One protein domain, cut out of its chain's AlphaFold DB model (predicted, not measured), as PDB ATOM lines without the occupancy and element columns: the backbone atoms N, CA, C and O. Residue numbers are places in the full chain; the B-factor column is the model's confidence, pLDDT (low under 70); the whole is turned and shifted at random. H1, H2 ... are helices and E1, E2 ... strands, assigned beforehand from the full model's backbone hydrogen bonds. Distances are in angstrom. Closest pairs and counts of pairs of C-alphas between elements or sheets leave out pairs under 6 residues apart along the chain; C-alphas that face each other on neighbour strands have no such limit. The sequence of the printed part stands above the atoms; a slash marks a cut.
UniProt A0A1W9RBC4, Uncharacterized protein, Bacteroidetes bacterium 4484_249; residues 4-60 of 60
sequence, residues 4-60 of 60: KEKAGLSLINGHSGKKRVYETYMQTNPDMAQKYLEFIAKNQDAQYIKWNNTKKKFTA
ATOM      1  N   LYS A   4       6.676   4.974 -16.973       84.88
ATOM      2  CA  LYS A   4       7.935   4.506 -17.576       84.88
ATOM      3  C   LYS A   4       7.688   3.413 -18.611       84.88
ATOM      4  O   LYS A   4       8.235   3.493 -19.702       84.88
ATOM      5  N   GLU A   5       6.814   2.457 -18.309       85.75
ATOM      6  CA  GLU A   5       6.438   1.406 -19.260       85.75
ATOM      7  C   GLU A   5       5.782   1.978 -20.513       85.75
ATOM      8  O   GLU A   5       6.152   1.583 -21.611       85.75
ATOM      9  N   LYS A   6       4.877   2.957 -20.372       88.69
ATOM     10  CA  LYS A   6       4.260   3.640 -21.522       88.69
ATOM     11  C   LYS A   6       5.292   4.364 -22.393       88.69
ATOM     12  O   LYS A   6       5.211   4.291 -23.616       88.69
ATOM     13  N   ALA A   7       6.271   5.030 -21.776       88.75
ATOM     14  CA  ALA A   7       7.359   5.686 -22.501       88.75
ATOM     15  C   ALA A   7       8.238   4.667 -23.247       88.75
ATOM     16  O   ALA A   7       8.509   4.845 -24.433       88.75
ATOM     17  N   GLY A   8       8.607   3.566 -22.585       89.06
ATOM     18  CA  GLY A   8       9.318   2.451 -23.210       89.06
ATOM     19  C   GLY A   8       8.535   1.850 -24.380       89.06
ATOM     20  O   GLY A   8       9.110   1.618 -25.437       89.06
ATOM     21  N   LEU A   9       7.217   1.682 -24.226       91.00
ATOM     22  CA  LEU A   9       6.318   1.159 -25.260       91.00
ATOM     23  C   LEU A   9       6.274   2.063 -26.496       91.00
ATOM     24  O   LEU A   9       6.349   1.578 -27.622       91.00
ATOM     25  N   SER A  10       6.208   3.379 -26.289       91.50
ATOM     26  CA  SER A  10       6.277   4.355 -27.380       91.50
ATOM     27  C   SER A  10       7.597   4.241 -28.156       91.50
ATOM     28  O   SER A  10       7.597   4.182 -29.384       91.50
ATOM     29  N   LEU A  11       8.721   4.110 -27.439       89.50
ATOM     30  CA  LEU A  11      10.054   3.989 -28.037       89.50
ATOM     31  C   LEU A  11      10.234   2.686 -28.824       89.50
ATOM     32  O   LEU A  11      10.788   2.708 -29.922       89.50
ATOM     33  N   ILE A  12       9.761   1.548 -28.303       92.19
ATOM     34  CA  ILE A  12       9.861   0.279 -29.040       92.19
ATOM     35  C   ILE A  12       8.953   0.256 -30.266       92.19
ATOM     36  O   ILE A  12       9.334  -0.330 -31.271       92.19
ATOM     37  N   ASN A  13       7.795   0.922 -30.235       89.75
ATOM     38  CA  ASN A  13       6.903   0.977 -31.394       89.75
ATOM     39  C   ASN A  13       7.553   1.671 -32.600       89.75
ATOM     40  O   ASN A  13       7.268   1.291 -33.732       89.75
ATOM     41  N   GLY A  14       8.467   2.618 -32.364       89.00
ATOM     42  CA  GLY A  14       9.287   3.244 -33.406       89.00
ATOM     43  C   GLY A  14      10.539   2.452 -33.809       89.00
ATOM     44  O   GLY A  14      11.231   2.856 -34.739       89.00
ATOM     45  N   HIS A  15      10.858   1.339 -33.138       89.44
ATOM     46  CA  HIS A  15      12.101   0.592 -33.346       89.44
ATOM     47  C   HIS A  15      11.848  -0.919 -33.435       89.44
ATOM     48  O   HIS A  15      11.851  -1.637 -32.431       89.44
ATOM     49  N   SER A  16      11.732  -1.432 -34.663       88.88
ATOM     50  CA  SER A  16      11.374  -2.830 -34.973       88.88
ATOM     51  C   SER A  16      12.193  -3.879 -34.209       88.88
ATOM     52  O   SER A  16      11.627  -4.825 -33.664       88.88
ATOM     53  N   GLY A  17      13.514  -3.688 -34.095       89.38
ATOM     54  CA  GLY A  17      14.386  -4.585 -33.325       89.38
ATOM     55  C   GLY A  17      14.016  -4.667 -31.838       89.38
ATOM     56  O   GLY A  17      13.819  -5.760 -31.308       89.38
ATOM     57  N   LYS A  18      13.848  -3.515 -31.174       91.00
ATOM     58  CA  LYS A  18      13.455  -3.445 -29.760       91.00
ATOM     59  C   LYS A  18      12.036  -3.989 -29.554       91.00
ATOM     60  O   LYS A  18      11.795  -4.706 -28.586       91.00
ATOM     61  N   LYS A  19      11.118  -3.725 -30.493       93.31
ATOM     62  CA  LYS A  19       9.757  -4.283 -30.475       93.31
ATOM     63  C   LYS A  19       9.764  -5.808 -30.480       93.31
ATOM     64  O   LYS A  19       9.161  -6.416 -29.605       93.31
ATOM     65  N   ARG A  20      10.510  -6.420 -31.405       93.19
ATOM     66  CA  ARG A  20      10.600  -7.881 -31.517       93.19
ATOM     67  C   ARG A  20      11.146  -8.527 -30.243       93.19
ATOM     68  O   ARG A  20      10.638  -9.560 -29.813       93.19
ATOM     69  N   VAL A  21      12.160  -7.920 -29.626       92.38
ATOM     70  CA  VAL A  21      12.723  -8.399 -28.352       92.38
ATOM     71  C   VAL A  21      11.686  -8.310 -27.230       92.38
ATOM     72  O   VAL A  21      11.488  -9.282 -26.505       92.38
ATOM     73  N   TYR A  22      10.978  -7.183 -27.121       94.31
ATOM     74  CA  TYR A  22       9.904  -7.016 -26.140       94.31
ATOM     75  C   TYR A  22       8.778  -8.043 -26.318       94.31
ATOM     76  O   TYR A  22       8.372  -8.666 -25.343       94.31
ATOM     77  N   GLU A  23       8.301  -8.262 -27.545       94.25
ATOM     78  CA  GLU A  23       7.258  -9.254 -27.849       94.25
ATOM     79  C   GLU A  23       7.715 -10.680 -27.513       94.25
ATOM     80  O   GLU A  23       6.957 -11.458 -26.935       94.25
ATOM     81  N   THR A  24       8.983 -10.995 -27.792       94.81
ATOM     82  CA  THR A  24       9.587 -12.281 -27.416       94.81
ATOM     83  C   THR A  24       9.582 -12.466 -25.898       94.81
ATOM     84  O   THR A  24       9.205 -13.528 -25.397       94.81
ATOM     85  N   TYR A  25       9.958 -11.434 -25.138       93.94
ATOM     86  CA  TYR A  25       9.892 -11.487 -23.679       93.94
ATOM     87  C   TYR A  25       8.455 -11.535 -23.166       93.94
ATOM     88  O   TYR A  25       8.186 -12.286 -22.244       93.94
ATOM     89  N   MET A  26       7.506 -10.833 -23.779       94.00
ATOM     90  CA  MET A  26       6.091 -10.928 -23.400       94.00
ATOM     91  C   MET A  26       5.558 -12.365 -23.476       94.00
ATOM     92  O   MET A  26       4.753 -12.756 -22.636       94.00
ATOM     93  N   GLN A  27       6.014 -13.149 -24.455       93.38
ATOM     94  CA  GLN A  27       5.606 -14.548 -24.625       93.38
ATOM     95  C   GLN A  27       6.342 -15.516 -23.691       93.38
ATOM     96  O   GLN A  27       5.772 -16.520 -23.277       93.38
ATOM     97  N   THR A  28       7.610 -15.243 -23.378       93.31
ATOM     98  CA  THR A  28       8.488 -16.194 -22.666       93.31
ATOM     99  C   THR A  28       8.701 -15.853 -21.192       93.31
ATOM    100  O   THR A  28       8.846 -16.747 -20.363       93.31
ATOM    101  N   ASN A  29       8.755 -14.566 -20.856       91.94
ATOM    102  CA  ASN A  29       9.013 -14.045 -19.519       91.94
ATOM    103  C   ASN A  29       8.461 -12.605 -19.372       91.94
ATOM    104  O   ASN A  29       9.198 -11.631 -19.591       91.94
ATOM    105  N   PRO A  30       7.181 -12.452 -18.985       90.25
ATOM    106  CA  PRO A  30       6.531 -11.145 -18.850       90.25
ATOM    107  C   PRO A  30       7.260 -10.169 -17.911       90.25
ATOM    108  O   PRO A  30       7.341  -8.975 -18.203       90.25
ATOM    109  N   ASP A  31       7.881 -10.663 -16.836       90.88
ATOM    110  CA  ASP A  31       8.663  -9.832 -15.909       90.88
ATOM    111  C   ASP A  31       9.891  -9.218 -16.592       90.88
ATOM    112  O   ASP A  31      10.279  -8.071 -16.337       90.88
ATOM    113  N   MET A  32      10.537  -9.983 -17.475       91.75
ATOM    114  CA  MET A  32      11.670  -9.506 -18.262       91.75
ATOM    115  C   MET A  32      11.220  -8.465 -19.292       91.75
ATOM    116  O   MET A  32      11.927  -7.476 -19.497       91.75
ATOM    117  N   ALA A  33      10.024  -8.625 -19.868       93.06
ATOM    118  CA  ALA A  33       9.427  -7.647 -20.774       93.06
ATOM    119  C   ALA A  33       9.186  -6.300 -20.076       93.06
ATOM    120  O   ALA A  33       9.548  -5.248 -20.607       93.06
ATOM    121  N   GLN A  34       8.665  -6.323 -18.846       92.50
ATOM    122  CA  GLN A  34       8.466  -5.116 -18.044       92.50
ATOM    123  C   GLN A  34       9.797  -4.405 -17.753       92.50
ATOM    124  O   GLN A  34       9.947  -3.212 -18.030       92.50
ATOM    125  N   LYS A  35      10.809  -5.144 -17.276       93.19
ATOM    126  CA  LYS A  35      12.154  -4.598 -17.011       93.19
ATOM    127  C   LYS A  35      12.811  -4.029 -18.268       93.19
ATOM    128  O   LYS A  35      13.580  -3.072 -18.184       93.19
ATOM    129  N   TYR A  36      12.516  -4.607 -19.429       94.06
ATOM    130  CA  TYR A  36      13.031  -4.147 -20.712       94.06
ATOM    131  C   TYR A  36      12.438  -2.788 -21.101       94.06
ATOM    132  O   TYR A  36      13.186  -1.882 -21.470       94.06
ATOM    133  N   LEU A  37      11.124  -2.596 -20.923       93.06
ATOM    134  CA  LEU A  37      10.478  -1.295 -21.137       93.06
ATOM    135  C   LEU A  37      11.061  -0.216 -20.225       93.06
ATOM    136  O   LEU A  37      11.366   0.884 -20.683       93.06
ATOM    137  N   GLU A  38      11.251  -0.530 -18.942       93.00
ATOM    138  CA  GLU A  38      11.854   0.411 -17.998       93.00
ATOM    139  C   GLU A  38      13.296   0.766 -18.366       93.00
ATOM    140  O   GLU A  38      13.713   1.915 -18.192       93.00
ATOM    141  N   PHE A  39      14.063  -0.204 -18.870       93.69
ATOM    142  CA  PHE A  39      15.431   0.021 -19.314       93.69
ATOM    143  C   PHE A  39      15.476   0.929 -20.545       93.69
ATOM    144  O   PHE A  39      16.228   1.901 -20.542       93.69
ATOM    145  N   ILE A  40      14.646   0.668 -21.557       92.00
ATOM    146  CA  ILE A  40      14.571   1.485 -22.776       92.00
ATOM    147  C   ILE A  40      14.104   2.902 -22.467       92.00
ATOM    148  O   ILE A  40      14.679   3.859 -22.975       92.00
ATOM    149  N   ALA A  41      13.105   3.054 -21.594       91.69
ATOM    150  CA  ALA A  41      12.614   4.368 -21.193       91.69
ATOM    151  C   ALA A  41      13.714   5.248 -20.572       91.69
ATOM    152  O   ALA A  41      13.671   6.468 -20.716       91.69
ATOM    153  N   LYS A  42      14.691   4.632 -19.889       91.31
ATOM    154  CA  LYS A  42      15.846   5.313 -19.284       91.31
ATOM    155  C   LYS A  42      17.052   5.437 -20.222       91.31
ATOM    156  O   LYS A  42      17.863   6.328 -20.015       91.31
ATOM    157  N   ASN A  43      17.186   4.549 -21.208       90.62
ATOM    158  CA  ASN A  43      18.344   4.448 -22.098       90.62
ATOM    159  C   ASN A  43      17.867   4.454 -23.557       90.62
ATOM    160  O   ASN A  43      17.888   3.430 -24.244       90.62
ATOM    161  N   GLN A  44      17.375   5.605 -24.013       85.69
ATOM    162  CA  GLN A  44      16.689   5.728 -25.304       85.69
ATOM    163  C   GLN A  44      17.622   5.393 -26.479       85.69
ATOM    164  O   GLN A  44      17.229   4.660 -27.393       85.69
ATOM    165  N   ASP A  45      18.887   5.799 -26.369       85.69
ATOM    166  CA  ASP A  45      19.935   5.609 -27.381       85.69
ATOM    167  C   ASP A  45      20.629   4.241 -27.314       85.69
ATOM    168  O   ASP A  45      21.516   3.945 -28.113       85.69
ATOM    169  N   ALA A  46      20.239   3.367 -26.380       86.88
ATOM    170  CA  ALA A  46      20.850   2.050 -26.258       86.88
ATOM    171  C   ALA A  46      20.564   1.187 -27.498       86.88
ATOM    172  O   ALA A  46      19.400   0.957 -27.844       86.88
ATOM    173  N   GLN A  47      21.622   0.680 -28.132       80.88
ATOM    174  CA  GLN A  47      21.535  -0.189 -29.309       80.88
ATOM    175  C   GLN A  47      21.777  -1.664 -28.951       80.88
ATOM    176  O   GLN A  47      20.965  -2.521 -29.298       80.88
ATOM    177  N   TYR A  48      22.830  -1.964 -28.184       83.38
ATOM    178  CA  TYR A  48      23.265  -3.332 -27.866       83.38
ATOM    179  C   TYR A  48      22.764  -3.818 -26.501       83.38
ATOM    180  O   TYR A  48      23.523  -4.244 -25.634       83.38
ATOM    181  N   ILE A  49      21.445  -3.772 -26.309       90.44
ATOM    182  CA  ILE A  49      20.827  -4.145 -25.034       90.44
ATOM    183  C   ILE A  49      20.954  -5.655 -24.801       90.44
ATOM    184  O   ILE A  49      20.394  -6.458 -25.547       90.44
ATOM    185  N   LYS A  50      21.630  -6.046 -23.719       91.19
ATOM    186  CA  LYS A  50      21.789  -7.440 -23.291       91.19
ATOM    187  C   LYS A  50      21.312  -7.632 -21.858       91.19
ATOM    188  O   LYS A  50      21.516  -6.784 -20.993       91.19
ATOM    189  N   TRP A  51      20.698  -8.781 -21.587       91.19
ATOM    190  CA  TRP A  51      20.388  -9.194 -20.223       91.19
ATOM    191  C   TRP A  51      21.638  -9.740 -19.522       91.19
ATOM    192  O   TRP A  51      22.265 -10.694 -19.987       91.19
ATOM    193  N   ASN A  52      21.997  -9.152 -18.382       91.38
ATOM    194  CA  ASN A  52      23.063  -9.656 -17.528       91.38
ATOM    195  C   ASN A  52      22.476 -10.605 -16.472       91.38
ATOM    196  O   ASN A  52      21.838 -10.164 -15.515       91.38
ATOM    197  N   ASN A  53      22.728 -11.908 -16.625       87.81
ATOM    198  CA  ASN A  53      22.213 -12.941 -15.717       87.81
ATOM    199  C   ASN A  53      22.754 -12.841 -14.286       87.81
ATOM    200  O   ASN A  53      22.030 -13.186 -13.352       87.81
ATOM    201  N   THR A  54      23.983 -12.351 -14.110       91.44
ATOM    202  CA  THR A  54      24.621 -12.186 -12.797       91.44
ATOM    203  C   THR A  54      24.039 -10.987 -12.056       91.44
ATOM    204  O   THR A  54      23.660 -11.090 -10.897       91.44
ATOM    205  N   LYS A  55      23.915  -9.845 -12.745       89.00
ATOM    206  CA  LYS A  55      23.403  -8.589 -12.171       89.00
ATOM    207  C   LYS A  55      21.873  -8.480 -12.215       89.00
ATOM    208  O   LYS A  55      21.335  -7.487 -11.736       89.00
ATOM    209  N   LYS A  56      21.193  -9.456 -12.832       87.75
ATOM    210  CA  LYS A  56      19.735  -9.514 -13.045       87.75
ATOM    211  C   LYS A  56      19.156  -8.199 -13.590       87.75
ATOM    212  O   LYS A  56      18.105  -7.740 -13.144       87.75
ATOM    213  N   LYS A  57      19.859  -7.581 -14.546       90.00
ATOM    214  CA  LYS A  57      19.461  -6.315 -15.179       90.00
ATOM    215  C   LYS A  57      19.925  -6.231 -16.627       90.00
ATOM    216  O   LYS A  57      20.880  -6.904 -17.013       90.00
ATOM    217  N   PHE A  58      19.286  -5.360 -17.398       92.81
ATOM    218  CA  PHE A  58      19.749  -5.002 -18.734       92.81
ATOM    219  C   PHE A  58      20.975  -4.084 -18.676       92.81
ATOM    220  O   PHE A  58      21.126  -3.269 -17.760       92.81
ATOM    221  N   THR A  59      21.852  -4.248 -19.658       90.12
ATOM    222  CA  THR A  59      23.029  -3.414 -19.913       90.12
ATOM    223  C   THR A  59      23.048  -3.055 -21.393       90.12
ATOM    224  O   THR A  59      22.652  -3.888 -22.207       90.12
ATOM    225  N   ALA A  60      23.472  -1.838 -21.719       84.31
ATOM    226  CA  ALA A  60      23.695  -1.370 -23.086       84.31
ATOM    227  C   ALA A  60      25.192  -1.362 -23.395       84.31
ATOM    228  O   ALA A  60      25.967  -1.263 -22.414       84.31
TER     229      ALA A  60
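Overview. This is residues 4 to 60 of the 60 residues of an uncharacterized protein of Bacteroidetes bacterium 4484_249 (UniProt A0A1W9RBC4). Helix H3 lies in the middle of a small compact body, folding back along H2 as a helical hairpin, while the first helix, H1, is set across H3. On another side of H3 is a small hairpin of two short strands, E1 and E2, which closes the printed part. There are 57 residues printed, with three named helices and two named strands in the order H1, H2, H3, E1, E2; the sheet has the order E1, E2 and is antiparallel. The class is mostly helix, and the whole is compact, with a radius of gyration of the C-alphas of 10.1 A and a rounded outline of 30 by 24 by 19 A.

Arrangement. H1, residues 4 to 13, and H2, residues 16 to 28, touch only at the corner by their tight link, the closest C-alphas being those of Ile 12 and Lys 19 at 4.8 A. Their lines stand at a steep tilt of 58 degrees, opposite ways. H1 touches H3, residues 30 to 42, at about perpendicular, 87 degrees; the closest C-alphas are those of Gly 8 and Ala 41, 4.3 A apart. H2 and H3 form a helical hairpin and touch at a shallow tilt of 29 degrees, opposite ways. H2 touches H3 with residues 22 to 26 alone, and H3 touches H2 with residues 32 to 37 alone; the closest C-alphas of the two helices are those of Tyr 25 and Ala 33, 4.8 A apart. In H1, H2 and H3 every O i to N i+4 pair is within hydrogen-bond range. E1, residues 50 to 52, and E2, residues 57 to 59, form an antiparallel hairpin, with 134 degrees between their directions. N 50 and O 59 are within hydrogen-bond range at 2.8 A, as are N 59 and O 50 at 2.9 A. The closest C-alphas of H3 and E2 are those of Phe 39 and Phe 58, 6.6 A apart. H1 and H2 are each apart from both strands.

Along the chain. H1 begins at C-alpha 4, (7.935, 4.506, -17.576), and measures 14.3 A from first to last C-alpha. H2 measures 18.4 A. H3 measures 18.9 A and ends at C-alpha 42, (15.846, 5.313, -19.284). E1 measures 6.3 A and E2 6.6 A; E2 ends at C-alpha 59, (23.029, -3.414, -19.913).

Size, cuts and confidence. The two C-alphas farthest apart are those of Gly 14 and Thr 54, 30.0 A. The printed part has no cut. The links H1 to H2, H2 to H3 and E1 to E2 are tight, and the link H3 to E1, with 7 residues, is short; no link is long. The mean pLDDT of the printed part is 90.5, and no printed residue is under 70.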